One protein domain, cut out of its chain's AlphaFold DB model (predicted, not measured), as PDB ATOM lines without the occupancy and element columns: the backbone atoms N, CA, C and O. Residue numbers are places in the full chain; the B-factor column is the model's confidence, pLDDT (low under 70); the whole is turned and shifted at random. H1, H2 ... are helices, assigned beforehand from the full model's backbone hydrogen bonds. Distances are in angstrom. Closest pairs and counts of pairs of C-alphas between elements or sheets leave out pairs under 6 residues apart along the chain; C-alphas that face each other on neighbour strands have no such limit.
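This is residues 2 to 99 of the 993 residues of a protein of Delftia sp. CH05 (UniProt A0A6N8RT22). A rounded, compact cluster of five mostly crossed helices has H2 in its middle, with H1 side by side with it toward one end of the longest axis and H5 toward the other. H3 crosses H2 and joins H1 and H5 by touching both, while short H4 is at the rim. The 98 residues hold helices H1 to H5 in chain order and no named strand: all helix. The radius of gyration of the C-alphas is 12.5 A, and the spans are 32 by 26 by 25 A.

H1, residues 11 to 19, and H2, residues 27 to 40, touch and form a helical hairpin at a shallow tilt of 27 degrees, their closest C-alphas, of His 18 and Gly 27, 4.9 A apart. H2 and H3, residues 44 to 53, form another hairpin at a steep tilt of 40 degrees; H2 touches H3 with residues 35 to 39 alone, closest at the C-alphas of Leu 35 and Val 47, 6.8 A. H4, residues 56 to 63, only just touches H2, with 3 pairs of C-alphas within 8 A, the closest those of Ala 32 and Leu 62, 7.3 A. H5, residues 76 to 89, touches H3, closest at the C-alphas of Ala 48 and Ile 85, 5.5 A. H1 and H5 are apart. Every O i to N i+4 pair is within hydrogen-bond range in H1, H2, H3 and H4, and 8 of 10 are in H5.

H1 begins at C-alpha 11 (-35.662, -19.741, 8.027). H2 is 20.2 A long, H5 20.0 A, H3 14.5 A, H1 11.9 A and H4 10.5 A. H5 ends at C-alpha 89 (-39.420, -35.255, 14.181).

The C-alphas farthest apart, of Glu 5 and Pro 97, are 34.6 A apart. The printed part has no cut; the link H4 to H5 is long. Residues 2 to 8, 18 to 26, 56 to 57 and 95 to 99 have pLDDT under 70.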
ATOM      1  N   SER A   2     -27.621 -10.280  -1.700       41.88
ATOM      2  CA  SER A   2     -26.272 -10.868  -1.717       41.88
ATOM      3  C   SER A   2     -26.221 -12.116  -0.819       41.88
ATOM      4  O   SER A   2     -27.013 -12.240   0.115       41.88
ATOM      5  N   ASN A   3     -25.276 -13.034  -1.056       51.22
ATOM      6  CA  ASN A   3     -25.127 -14.282  -0.282       51.22
ATOM      7  C   ASN A   3     -24.954 -14.077   1.242       51.22
ATOM      8  O   ASN A   3     -25.154 -15.032   1.999       51.22
ATOM      9  N   ASN A   4     -24.584 -12.862   1.668       52.31
ATOM     10  CA  ASN A   4     -24.424 -12.461   3.068       52.31
ATOM     11  C   ASN A   4     -25.715 -11.920   3.706       52.31
ATOM     12  O   ASN A   4     -25.865 -12.018   4.918       52.31
ATOM     13  N   GLU A   5     -26.658 -11.384   2.925       55.22
ATOM     14  CA  GLU A   5     -27.920 -10.835   3.452       55.22
ATOM     15  C   GLU A   5     -28.945 -11.936   3.769       55.22
ATOM     16  O   GLU A   5     -29.718 -11.799   4.713       55.22
ATOM     17  N   THR A   6     -28.932 -13.059   3.038       57.44
ATOM     18  CA  THR A   6     -29.834 -14.198   3.309       57.44
ATOM     19  C   THR A   6     -29.391 -15.049   4.502       57.44
ATOM     20  O   THR A   6     -30.222 -15.668   5.161       57.44
ATOM     21  N   ALA A   7     -28.098 -15.049   4.846       61.03
ATOM     22  CA  ALA A   7     -27.555 -15.846   5.949       61.03
ATOM     23  C   ALA A   7     -27.984 -15.349   7.347       61.03
ATOM     24  O   ALA A   7     -27.948 -16.121   8.309       61.03
ATOM     25  N   ALA A   8     -28.386 -14.078   7.464       67.69
ATOM     26  CA  ALA A   8     -28.796 -13.450   8.722       67.69
ATOM     27  C   ALA A   8     -30.302 -13.579   9.022       67.69
ATOM     28  O   ALA A   8     -30.712 -13.368  10.161       67.69
ATOM     29  N   LEU A   9     -31.129 -13.919   8.026       81.50
ATOM     30  CA  LEU A   9     -32.578 -14.029   8.198       81.50
ATOM     31  C   LEU A   9     -32.988 -15.386   8.808       81.50
ATOM     32  O   LEU A   9     -32.378 -16.409   8.465       81.50
ATOM     33  N   PRO A  10     -34.033 -15.428   9.661       85.25
ATOM     34  CA  PRO A  10     -34.635 -16.678  10.121       85.25
ATOM     35  C   PRO A  10     -35.191 -17.503   8.955       85.25
ATOM     36  O   PRO A  10     -35.733 -16.942   8.000       85.25
ATOM     37  N   LEU A  11     -35.126 -18.835   9.055       86.50
ATOM     38  CA  LEU A  11     -35.662 -19.741   8.027       86.50
ATOM     39  C   LEU A  11     -37.156 -19.515   7.743       86.50
ATOM     40  O   LEU A  11     -37.555 -19.596   6.589       86.50
ATOM     41  N   GLN A  12     -37.954 -19.145   8.749       83.00
ATOM     42  CA  GLN A  12     -39.370 -18.803   8.567       83.00
ATOM     43  C   GLN A  12     -39.566 -17.587   7.645       83.00
ATOM     44  O   GLN A  12     -40.349 -17.639   6.701       83.00
ATOM     45  N   ALA A  13     -38.793 -16.517   7.857       80.81
ATOM     46  CA  ALA A  13     -38.856 -15.319   7.020       80.81
ATOM     47  C   ALA A  13     -38.364 -15.597   5.590       80.81
ATOM     48  O   ALA A  13     -38.877 -15.034   4.628       80.81
ATOM     49  N   LEU A  14     -37.380 -16.488   5.437       81.88
ATOM     50  CA  LEU A  14     -36.900 -16.932   4.127       81.88
ATOM     51  C   LEU A  14     -37.919 -17.814   3.409       81.88
ATOM     52  O   LEU A  14     -38.094 -17.665   2.203       81.88
ATOM     53  N   TYR A  15     -38.607 -18.699   4.131       81.56
ATOM     54  CA  TYR A  15     -39.701 -19.496   3.586       81.56
ATOM     55  C   TYR A  15     -40.801 -18.587   3.038       81.56
ATOM     56  O   TYR A  15     -41.174 -18.715   1.873       81.56
ATOM     57  N   GLU A  16     -41.252 -17.612   3.828       78.44
ATOM     58  CA  GLU A  16     -42.246 -16.619   3.409       78.44
ATOM     59  C   GLU A  16     -41.758 -15.818   2.196       78.44
ATOM     60  O   GLU A  16     -42.466 -15.708   1.200       78.44
ATOM     61  N   LEU A  17     -40.509 -15.347   2.209       76.19
ATOM     62  CA  LEU A  17     -39.933 -14.563   1.114       76.19
ATOM     63  C   LEU A  17     -39.791 -15.360  -0.193       76.19
ATOM     64  O   LEU A  17     -40.039 -14.823  -1.272       76.19
ATOM     65  N   HIS A  18     -39.418 -16.639  -0.116       69.25
ATOM     66  CA  HIS A  18     -39.285 -17.510  -1.285       69.25
ATOM     67  C   HIS A  18     -40.626 -18.055  -1.789       69.25
ATOM     68  O   HIS A  18     -40.720 -18.428  -2.958       69.25
ATOM     69  N   THR A  19     -41.665 -18.087  -0.951       64.62
ATOM     70  CA  THR A  19     -42.994 -18.606  -1.316       64.62
ATOM     71  C   THR A  19     -44.041 -17.522  -1.595       64.62
ATOM     72  O   THR A  19     -45.091 -17.844  -2.147       64.62
ATOM     73  N   ALA A  20     -43.739 -16.245  -1.321       56.22
ATOM     74  CA  ALA A  20     -44.615 -15.089  -1.555       56.22
ATOM     75  C   ALA A  20     -44.735 -14.626  -3.029       56.22
ATOM     76  O   ALA A  20     -45.477 -13.687  -3.311       56.22
ATOM     77  N   ALA A  21     -44.033 -15.251  -3.984       45.97
ATOM     78  CA  ALA A  21     -44.028 -14.864  -5.404       45.97
ATOM     79  C   ALA A  21     -44.843 -15.844  -6.294       45.97
ATOM     80  O   ALA A  21     -44.978 -17.021  -5.949       45.97
ATOM     81  N   PRO A  22     -45.364 -15.414  -7.467       35.75
ATOM     82  CA  PRO A  22     -46.335 -16.148  -8.298       35.75
ATOM     83  C   PRO A  22     -45.740 -17.341  -9.074       35.75
ATOM     84  O   PRO A  22     -46.241 -17.711 -10.126       35.75
ATOM     85  N   ALA A  23     -44.675 -17.964  -8.576       39.69
ATOM     86  CA  ALA A  23     -44.045 -19.151  -9.143       39.69
ATOM     87  C   ALA A  23     -43.895 -20.215  -8.049       39.69
ATOM     88  O   ALA A  23     -42.788 -20.600  -7.678       39.69
ATOM     89  N   GLY A  24     -45.017 -20.704  -7.508       44.50
ATOM     90  CA  GLY A  24     -45.040 -21.682  -6.408       44.50
ATOM     91  C   GLY A  24     -44.268 -22.987  -6.676       44.50
ATOM     92  O   GLY A  24     -43.991 -23.730  -5.737       44.50
ATOM     93  N   ARG A  25     -43.859 -23.245  -7.928       44.75
ATOM     94  CA  ARG A  25     -42.938 -24.331  -8.304       44.75
ATOM     95  C   ARG A  25     -41.448 -23.945  -8.315       44.75
ATOM     96  O   ARG A  25     -40.624 -24.833  -8.147       44.75
ATOM     97  N   GLU A  26     -41.084 -22.667  -8.446       52.09
ATOM     98  CA  GLU A  26     -39.682 -22.198  -8.515       52.09
ATOM     99  C   GLU A  26     -39.136 -21.670  -7.174       52.09
ATOM    100  O   GLU A  26     -37.930 -21.724  -6.931       52.09
ATOM    101  N   GLY A  27     -40.008 -21.227  -6.259       70.81
ATOM    102  CA  GLY A  27     -39.608 -20.709  -4.942       70.81
ATOM    103  C   GLY A  27     -39.104 -21.770  -3.954       70.81
ATOM    104  O   GLY A  27     -38.105 -21.563  -3.264       70.81
ATOM    105  N   MET A  28     -39.747 -22.944  -3.917       83.12
ATOM    106  CA  MET A  28     -39.328 -24.041  -3.030       83.12
ATOM    107  C   MET A  28     -37.939 -24.607  -3.349       83.12
ATOM    108  O   MET A  28     -37.199 -24.851  -2.399       83.12
ATOM    109  N   PRO A  29     -37.527 -24.772  -4.620       85.38
ATOM    110  CA  PRO A  29     -36.137 -25.076  -4.959       85.38
ATOM    111  C   PRO A  29     -35.118 -24.109  -4.337       85.38
ATOM    112  O   PRO A  29     -34.095 -24.544  -3.806       85.38
ATOM    113  N   ALA A  30     -35.398 -22.801  -4.359       83.19
ATOM    114  CA  ALA A  30     -34.519 -21.792  -3.768       83.19
ATOM    115  C   ALA A  30     -34.483 -21.895  -2.235       83.19
ATOM    116  O   ALA A  30     -33.410 -21.843  -1.633       83.19
ATOM    117  N   PHE A  31     -35.638 -22.120  -1.605       88.56
ATOM    118  CA  PHE A  31     -35.709 -22.335  -0.161       88.56
ATOM    119  C   PHE A  31     -34.994 -23.624   0.279       88.56
ATOM    120  O   PHE A  31     -34.243 -23.622   1.254       88.56
ATOM    121  N   ALA A  32     -35.143 -24.715  -0.477       89.12
ATOM    122  CA  ALA A  32     -34.428 -25.967  -0.242       89.12
ATOM    123  C   ALA A  32     -32.905 -25.802  -0.356       89.12
ATOM    124  O   ALA A  32     -32.158 -26.411   0.414       89.12
ATOM    125  N   ALA A  33     -32.431 -24.948  -1.271       88.88
ATOM    126  CA  ALA A  33     -31.019 -24.585  -1.364       88.88
ATOM    127  C   ALA A  33     -30.525 -23.820  -0.123       88.88
ATOM    128  O   ALA A  33     -29.405 -24.056   0.332       88.88
ATOM    129  N   GLU A  34     -31.351 -22.954   0.467       89.94
ATOM    130  CA  GLU A  34     -30.992 -22.239   1.696       89.94
ATOM    131  C   GLU A  34     -30.990 -23.177   2.916       89.94
ATOM    132  O   GLU A  34     -30.038 -23.137   3.694       89.94
ATOM    133  N   LEU A  35     -31.953 -24.104   3.035       91.12
ATOM    134  CA  LEU A  35     -31.910 -25.183   4.039       91.12
ATOM    135  C   LEU A  35     -30.613 -25.995   3.926       91.12
ATOM    136  O   LEU A  35     -29.914 -26.212   4.918       91.12
ATOM    137  N   ALA A  36     -30.251 -26.386   2.702       90.56
ATOM    138  CA  ALA A  36     -29.014 -27.108   2.434       90.56
ATOM    139  C   ALA A  36     -27.764 -26.310   2.840       90.56
ATOM    140  O   ALA A  36     -26.831 -26.860   3.426       90.56
ATOM    141  N   LYS A  37     -27.757 -24.998   2.580       90.81
ATOM    142  CA  LYS A  37     -26.677 -24.089   2.981       90.81
ATOM    143  C   LYS A  37     -26.544 -23.999   4.503       90.81
ATOM    144  O   LYS A  37     -25.419 -24.005   4.996       90.81
ATOM    145  N   ARG A  38     -27.654 -23.952   5.252       91.38
ATOM    146  CA  ARG A  38     -27.625 -23.932   6.730       91.38
ATOM    147  C   ARG A  38     -27.040 -25.218   7.307       91.38
ATOM    148  O   ARG A  38     -26.170 -25.142   8.172       91.38
ATOM    149  N   LEU A  39     -27.438 -26.370   6.771       91.44
ATOM    150  CA  LEU A  39     -26.864 -27.664   7.157       91.44
ATOM    151  C   LEU A  39     -25.364 -27.739   6.848       91.44
ATOM    152  O   LEU A  39     -24.571 -28.120   7.702       91.44
ATOM    153  N   ALA A  40     -24.937 -27.286   5.666       87.88
ATOM    154  CA  ALA A  40     -23.515 -27.247   5.308       87.88
ATOM    155  C   ALA A  40     -22.678 -26.314   6.213       87.88
ATOM    156  O   ALA A  40     -21.463 -26.473   6.311       87.88
ATOM    157  N   GLN A  41     -23.316 -25.348   6.880       89.38
ATOM    158  CA  GLN A  41     -22.698 -24.437   7.849       89.38
ATOM    159  C   GLN A  41     -22.749 -24.956   9.299       89.38
ATOM    160  O   GLN A  41     -22.330 -24.237  10.206       89.38
ATOM    161  N   GLY A  42     -23.273 -26.166   9.541       88.31
ATOM    162  CA  GLY A  42     -23.432 -26.744  10.880       88.31
ATOM    163  C   GLY A  42     -24.541 -26.096  11.715       88.31
ATOM    164  O   GLY A  42     -24.517 -26.171  12.944       88.31
ATOM    165  N   ARG A  43     -25.512 -25.427  11.076       91.06
ATOM    166  CA  ARG A  43     -26.669 -24.790  11.739       91.06
ATOM    167  C   ARG A  43     -27.842 -25.766  11.886       91.06
ATOM    168  O   ARG A  43     -28.994 -25.412  11.646       91.06
ATOM    169  N   ASP A  44     -27.546 -26.995  12.294       91.50
ATOM    170  CA  ASP A  44     -28.492 -28.116  12.320       91.50
ATOM    171  C   ASP A  44     -29.686 -27.846  13.248       91.50
ATOM    172  O   ASP A  44     -30.826 -28.141  12.895       91.50
ATOM    173  N   ALA A  45     -29.438 -27.219  14.404       90.12
ATOM    174  CA  ALA A  45     -30.472 -26.875  15.381       90.12
ATOM    175  C   ALA A  45     -31.519 -25.904  14.814       90.12
ATOM    176  O   ALA A  45     -32.711 -26.098  15.019       90.12
ATOM    177  N   GLU A  46     -31.089 -24.905  14.038       91.94
ATOM    178  CA  GLU A  46     -32.007 -23.945  13.419       91.94
ATOM    179  C   GLU A  46     -32.914 -24.623  12.386       91.94
ATOM    180  O   GLU A  46     -34.109 -24.341  12.317       91.94
ATOM    181  N   VAL A  47     -32.350 -25.532  11.585       92.44
ATOM    182  CA  VAL A  47     -33.119 -26.296  10.599       92.44
ATOM    183  C   VAL A  47     -34.093 -27.244  11.301       92.44
ATOM    184  O   VAL A  47     -35.236 -27.363  10.868       92.44
ATOM    185  N   ALA A  48     -33.672 -27.879  12.398       91.44
ATOM    186  CA  ALA A  48     -34.522 -28.757  13.194       91.44
ATOM    187  C   ALA A  48     -35.715 -28.006  13.805       91.44
ATOM    188  O   ALA A  48     -36.845 -28.488  13.724       91.44
ATOM    189  N   ASP A  49     -35.476 -26.823  14.379       90.75
ATOM    190  CA  ASP A  49     -36.532 -25.986  14.954       90.75
ATOM    191  C   ASP A  49     -37.508 -25.508  13.871       90.75
ATOM    192  O   ASP A  49     -38.719 -25.644  14.033       90.75
ATOM    193  N   PHE A  50     -37.006 -25.077  12.707       92.06
ATOM    194  CA  PHE A  50     -37.874 -24.736  11.578       92.06
ATOM    195  C   PHE A  50     -38.734 -25.924  11.123       92.06
ATOM    196  O   PHE A  50     -39.941 -25.778  10.961       92.06
ATOM    197  N   LEU A  51     -38.146 -27.108  10.918       89.75
ATOM    198  CA  LEU A  51     -38.895 -28.283  10.456       89.75
ATOM    199  C   LEU A  51     -39.958 -28.730  11.465       89.75
ATOM    200  O   LEU A  51     -41.026 -29.182  11.043       89.75
ATOM    201  N   ARG A  52     -39.687 -28.575  12.766       86.19
ATOM    202  CA  ARG A  52     -40.642 -28.856  13.846       86.19
ATOM    203  C   ARG A  52     -41.864 -27.939  13.778       86.19
ATOM    204  O   ARG A  52     -42.979 -28.429  13.926       86.19
ATOM    205  N   ASP A  53     -41.642 -26.652  13.529       82.62
ATOM    206  CA  ASP A  53     -42.690 -25.624  13.568       82.62
ATOM    207  C   ASP A  53     -43.338 -25.367  12.189       82.62
ATOM    208  O   ASP A  53     -44.355 -24.679  12.082       82.62
ATOM    209  N   SER A  54     -42.765 -25.929  11.119       76.19
ATOM    210  CA  SER A  54     -43.249 -25.781   9.741       76.19
ATOM    211  C   SER A  54     -44.622 -26.426   9.499       76.19
ATOM    212  O   SER A  54     -44.973 -27.447  10.089       76.19
ATOM    213  N   SER A  55     -45.400 -25.856   8.572       72.75
ATOM    214  CA  SER A  55     -46.716 -26.386   8.190       72.75
ATOM    215  C   SER A  55     -46.626 -27.716   7.427       72.75
ATOM    216  O   SER A  55     -45.638 -27.988   6.740       72.75
ATOM    217  N   SER A  56     -47.699 -28.516   7.460       67.31
ATOM    218  CA  SER A  56     -47.809 -29.765   6.684       67.31
ATOM    219  C   SER A  56     -47.577 -29.547   5.184       67.31
ATOM    220  O   SER A  56     -46.889 -30.338   4.547       67.31
ATOM    221  N   LEU A  57     -48.059 -28.426   4.634       63.25
ATOM    222  CA  LEU A  57     -47.841 -28.042   3.237       63.25
ATOM    223  C   LEU A  57     -46.359 -27.786   2.924       63.25
ATOM    224  O   LEU A  57     -45.879 -28.161   1.855       63.25
ATOM    225  N   CYS A  58     -45.617 -27.144   3.833       77.69
ATOM    226  CA  CYS A  58     -44.174 -26.957   3.668       77.69
ATOM    227  C   CYS A  58     -43.458 -28.310   3.611       77.69
ATOM    228  O   CYS A  58     -42.659 -28.552   2.705       77.69
ATOM    229  N   GLN A  59     -43.788 -29.204   4.543       79.62
ATOM    230  CA  GLN A  59     -43.197 -30.538   4.639       79.62
ATOM    231  C   GLN A  59     -43.507 -31.393   3.402       79.62
ATOM    232  O   GLN A  59     -42.611 -32.052   2.868       79.62
ATOM    233  N   GLU A  60     -44.746 -31.342   2.906       73.75
ATOM    234  CA  GLU A  60     -45.174 -32.049   1.698       73.75
ATOM    235  C   GLU A  60     -44.476 -31.503   0.447       73.75
ATOM    236  O   GLU A  60     -43.929 -32.271  -0.346       73.75
ATOM    237  N   ARG A  61     -44.393 -30.174   0.301       78.50
ATOM    238  CA  ARG A  61     -43.670 -29.546  -0.813       78.50
ATOM    239  C   ARG A  61     -42.192 -29.913  -0.814       78.50
ATOM    240  O   ARG A  61     -41.649 -30.180  -1.880       78.50
ATOM    241  N   LEU A  62     -41.550 -29.961   0.355       83.00
ATOM    242  CA  LEU A  62     -40.162 -30.418   0.487       83.00
ATOM    243  C   LEU A  62     -40.006 -31.906   0.124       83.00
ATOM    244  O   LEU A  62     -39.006 -32.270  -0.496       83.00
ATOM    245  N   HIS A  63     -40.985 -32.756   0.454       81.62
ATOM    246  CA  HIS A  63     -41.001 -34.174   0.059       81.62
ATOM    247  C   HIS A  63     -41.168 -34.374  -1.452       81.62
ATOM    248  O   HIS A  63     -40.560 -35.283  -2.015       81.62
ATOM    249  N   GLN A  64     -41.976 -33.537  -2.104       79.06
ATOM    250  CA  GLN A  64     -42.296 -33.641  -3.531       79.06
ATOM    251  C   GLN A  64     -41.278 -32.946  -4.448       79.06
ATOM    252  O   GLN A  64     -41.447 -32.963  -5.670       79.06
ATOM    253  N   LEU A  65     -40.223 -32.330  -3.898       81.19
ATOM    254  CA  LEU A  65     -39.205 -31.669  -4.710       81.19
ATOM    255  C   LEU A  65     -38.562 -32.663  -5.692       81.19
ATOM    256  O   LEU A  65     -38.045 -33.703  -5.263       81.19
ATOM    257  N   PRO A  66     -38.522 -32.336  -7.000       78.75
ATOM    258  CA  PRO A  66     -37.766 -33.116  -7.968       78.75
ATOM    259  C   PRO A  66     -36.312 -33.242  -7.518       78.75
ATOM    260  O   PRO A  66     -35.748 -32.304  -6.948       78.75
ATOM    261  N   GLY A  67     -35.668 -34.372  -7.815       77.75
ATOM    262  CA  GLY A  67     -34.306 -34.632  -7.336       77.75
ATOM    263  C   GLY A  67     -33.261 -33.608  -7.787       77.75
ATOM    264  O   GLY A  67     -32.196 -33.500  -7.183       77.75
ATOM    265  N   GLU A  68     -33.567 -32.807  -8.810       79.62
ATOM    266  CA  GLU A  68     -32.716 -31.699  -9.227       79.62
ATOM    267  C   GLU A  68     -32.785 -30.439  -8.359       79.62
ATOM    268  O   GLU A  68     -31.850 -29.631  -8.365       79.62
ATOM    269  N   HIS A  69     -33.853 -30.319  -7.578       84.81
ATOM    270  CA  HIS A  69     -34.161 -29.203  -6.692       84.81
ATOM    271  C   HIS A  69     -34.093 -29.574  -5.208       84.81
ATOM    272  O   HIS A  69     -34.319 -28.719  -4.358       84.81
ATOM    273  N   ALA A  70     -33.751 -30.825  -4.892       87.31
ATOM    274  CA  ALA A  70     -33.515 -31.315  -3.541       87.31
ATOM    275  C   ALA A  70     -32.005 -31.570  -3.344       87.31
ATOM    276  O   ALA A  70     -31.518 -32.652  -3.680       87.31
ATOM    277  N   PRO A  71     -31.222 -30.600  -2.828       87.75
ATOM    278  CA  PRO A  71     -29.758 -30.700  -2.791       87.75
ATOM    279  C   PRO A  71     -29.240 -31.916  -2.012       87.75
ATOM    280  O   PRO A  71     -28.284 -32.563  -2.436       87.75
ATOM    281  N   TRP A  72     -29.921 -32.294  -0.925       88.38
ATOM    282  CA  TRP A  72     -29.620 -33.507  -0.153       88.38
ATOM    283  C   TRP A  72     -29.737 -34.789  -0.989       88.38
ATOM    284  O   TRP A  72     -29.061 -35.779  -0.722       88.38
ATOM    285  N   GLN A  73     -30.511 -34.808  -2.075       86.12
ATOM    286  CA  GLN A  73     -30.556 -35.991  -2.928       86.12
ATOM    287  C   GLN A  73     -29.240 -36.244  -3.672       86.12
ATOM    288  O   GLN A  73     -29.002 -37.392  -4.043       86.12
ATOM    289  N   ARG A  74     -28.370 -35.242  -3.837       84.62
ATOM    290  CA  ARG A  74     -27.102 -35.346  -4.581       84.62
ATOM    291  C   ARG A  74     -25.862 -35.462  -3.691       84.62
ATOM    292  O   ARG A  74     -24.818 -35.877  -4.181       84.62
ATOM    293  N   ASP A  75     -25.979 -35.129  -2.407       86.31
ATOM    294  CA  ASP A  75     -24.876 -35.126  -1.442       86.31
ATOM    295  C   ASP A  75     -25.205 -36.036  -0.246       86.31
ATOM    296  O   ASP A  75     -26.215 -35.859   0.441       86.31
ATOM    297  N   HIS A  76     -24.353 -37.038  -0.012       86.00
ATOM    298  CA  HIS A  76     -24.531 -38.003   1.070       86.00
ATOM    299  C   HIS A  76     -24.430 -37.366   2.463       86.00
ATOM    300  O   HIS A  76     -25.263 -37.665   3.319       86.00
ATOM    301  N   ALA A  77     -23.448 -36.489   2.685       87.00
ATOM    302  CA  ALA A  77     -23.206 -35.874   3.987       87.00
ATOM    303  C   ALA A  77     -24.342 -34.914   4.352       87.00
ATOM    304  O   ALA A  77     -24.846 -34.939   5.474       87.00
ATOM    305  N   LEU A  78     -24.801 -34.133   3.370       88.94
ATOM    306  CA  LEU A  78     -25.927 -33.223   3.540       88.94
ATOM    307  C   LEU A  78     -27.233 -33.968   3.852       88.94
ATOM    308  O   LEU A  78     -27.990 -33.563   4.732       88.94
ATOM    309  N   TRP A  79     -27.496 -35.068   3.142       89.38
ATOM    310  CA  TRP A  79     -28.656 -35.908   3.431       89.38
ATOM    311  C   TRP A  79     -28.588 -36.538   4.816       89.38
ATOM    312  O   TRP A  79     -29.601 -36.561   5.508       89.38
ATOM    313  N   LEU A  80     -27.414 -37.013   5.242       88.06
ATOM    314  CA  LEU A  80     -27.254 -37.592   6.572       88.06
ATOM    315  C   LEU A  80     -27.497 -36.543   7.666       88.06
ATOM    316  O   LEU A  80     -28.187 -36.833   8.640       88.06
ATOM    317  N   ALA A  81     -26.993 -35.316   7.483       89.94
ATOM    318  CA  ALA A  81     -27.265 -34.198   8.386       89.94
ATOM    319  C   ALA A  81     -28.771 -33.902   8.484       89.94
ATOM    320  O   ALA A  81     -29.304 -33.809   9.589       89.94
ATOM    321  N   LEU A  82     -29.474 -33.845   7.347       91.25
ATOM    322  CA  LEU A  82     -30.926 -33.650   7.317       91.25
ATOM    323  C   LEU A  82     -31.679 -34.811   7.989       91.25
ATOM    324  O   LEU A  82     -32.564 -34.572   8.804       91.25
ATOM    325  N   ALA A  83     -31.313 -36.061   7.695       90.06
ATOM    326  CA  ALA A  83     -31.959 -37.243   8.263       90.06
ATOM    327  C   ALA A  83     -31.815 -37.306   9.792       90.06
ATOM    328  O   ALA A  83     -32.772 -37.658  10.481       90.06
ATOM    329  N   ARG A  84     -30.651 -36.918  10.335       91.38
ATOM    330  CA  ARG A  84     -30.393 -36.865  11.787       91.38
ATOM    331  C   ARG A  84     -31.325 -35.917  12.528       91.38
ATOM    332  O   ARG A  84     -31.708 -36.218  13.653       91.38
ATOM    333  N   ILE A  85     -31.688 -34.793  11.912       92.44
ATOM    334  CA  ILE A  85     -32.579 -33.807  12.532       92.44
ATOM    335  C   ILE A  85     -34.053 -34.043  12.204       92.44
ATOM    336  O   ILE A  85     -34.908 -33.730  13.027       92.44
ATOM    337  N   SER A  86     -34.370 -34.603  11.033       91.38
ATOM    338  CA  SER A  86     -35.752 -34.770  10.586       91.38
ATOM    339  C   SER A  86     -36.384 -36.062  11.109       91.38
ATOM    340  O   SER A  86     -37.560 -36.060  11.467       91.38
ATOM    341  N   LEU A  87     -35.621 -37.161  11.199       91.06
ATOM    342  CA  LEU A  87     -36.154 -38.461  11.625       91.06
ATOM    343  C   LEU A  87     -36.683 -38.437  13.072       91.06
ATOM    344  O   LEU A  87     -37.785 -38.939  13.284       91.06
ATOM    345  N   PRO A  88     -36.012 -37.790  14.050       90.81
ATOM    346  CA  PRO A  88     -36.579 -37.593  15.388       90.81
ATOM    347  C   PRO A  88     -37.864 -36.749  15.421       90.81
ATOM    348  O   PRO A  88     -38.573 -36.762  16.424       90.81
ATOM    349  N   LEU A  89     -38.175 -36.016  14.347       87.50
ATOM    350  CA  LEU A  89     -39.420 -35.255  14.181       87.50
ATOM    351  C   LEU A  89     -40.499 -36.051  13.424       87.50
ATOM    352  O   LEU A  89     -41.570 -35.516  13.151       87.50
ATOM    353  N   GLY A  90     -40.234 -37.313  13.068       87.12
ATOM    354  CA  GLY A  90     -41.136 -38.144  12.269       87.12
ATOM    355  C   GLY A  90     -41.152 -37.812  10.780       87.12
ATOM    356  O   GLY A  90     -42.122 -38.121  10.094       87.12
ATOM    357  N   GLN A  91     -40.092 -37.180  10.273       88.44
ATOM    358  CA  GLN A  91     -39.950 -36.798   8.868       88.44
ATOM    359  C   GLN A  91     -38.720 -37.480   8.259       88.44
ATOM    360  O   GLN A  91     -37.636 -37.454   8.844       88.44
ATOM    361  N   PHE A  92     -38.834 -38.047   7.056       88.19
ATOM    362  CA  PHE A  92     -37.688 -38.669   6.391       88.19
ATOM    363  C   PHE A  92     -37.636 -38.325   4.901       88.19
ATOM    364  O   PHE A  92     -38.307 -38.903   4.053       88.19
ATOM    365  N   TYR A  93     -36.785 -37.360   4.565       86.25
ATOM    366  CA  TYR A  93     -36.653 -36.894   3.192       86.25
ATOM    367  C   TYR A  93     -35.880 -37.914   2.346       86.25
ATOM    368  O   TYR A  93     -34.730 -38.267   2.635       86.25
ATOM    369  N   GLY A  94     -36.531 -38.388   1.280       71.69
ATOM    370  CA  GLY A  94     -35.969 -39.362   0.347       71.69
ATOM    371  C   GLY A  94     -34.682 -38.882  -0.333       71.69
ATOM    372  O   GLY A  94     -34.410 -37.684  -0.450       71.69
ATOM    373  N   GLY A  95     -33.879 -39.840  -0.799       68.38
ATOM    374  CA  GLY A  95     -32.589 -39.608  -1.447       68.38
ATOM    375  C   GLY A  95     -32.503 -40.226  -2.850       68.38
ATOM    376  O   GLY A  95     -33.160 -41.224  -3.120       68.38
ATOM    377  N   ASN A  96     -31.651 -39.686  -3.735       68.31
ATOM    378  CA  ASN A  96     -31.360 -40.299  -5.042       68.31
ATOM    379  C   ASN A  96     -30.740 -41.709  -4.866       68.31
ATOM    380  O   ASN A  96     -29.698 -41.796  -4.208       68.31
ATOM    381  N   PRO A  97     -31.302 -42.778  -5.465       63.09
ATOM    382  CA  PRO A  97     -30.771 -44.143  -5.366       63.09
ATOM    383  C   PRO A  97     -29.329 -44.314  -5.868       63.09
ATOM    384  O   PRO A  97     -28.645 -45.241  -5.448       63.09
ATOM    385  N   GLY A  98     -28.860 -43.432  -6.759       63.28
ATOM    386  CA  GLY A  98     -27.505 -43.460  -7.319       63.28
ATOM    387  C   GLY A  98     -26.413 -42.905  -6.400       63.28
ATOM    388  O   GLY A  98     -25.236 -43.005  -6.736       63.28
ATOM    389  N   VAL A  99     -26.770 -42.324  -5.249       69.31
ATOM    390  CA  VAL A  99     -25.794 -41.908  -4.232       69.31
ATOM    391  C   VAL A  99     -25.565 -43.084  -3.276       69.31
ATOM    392  O   VAL A  99     -26.529 -43.552  -2.667       69.31
TER     393      VAL A  99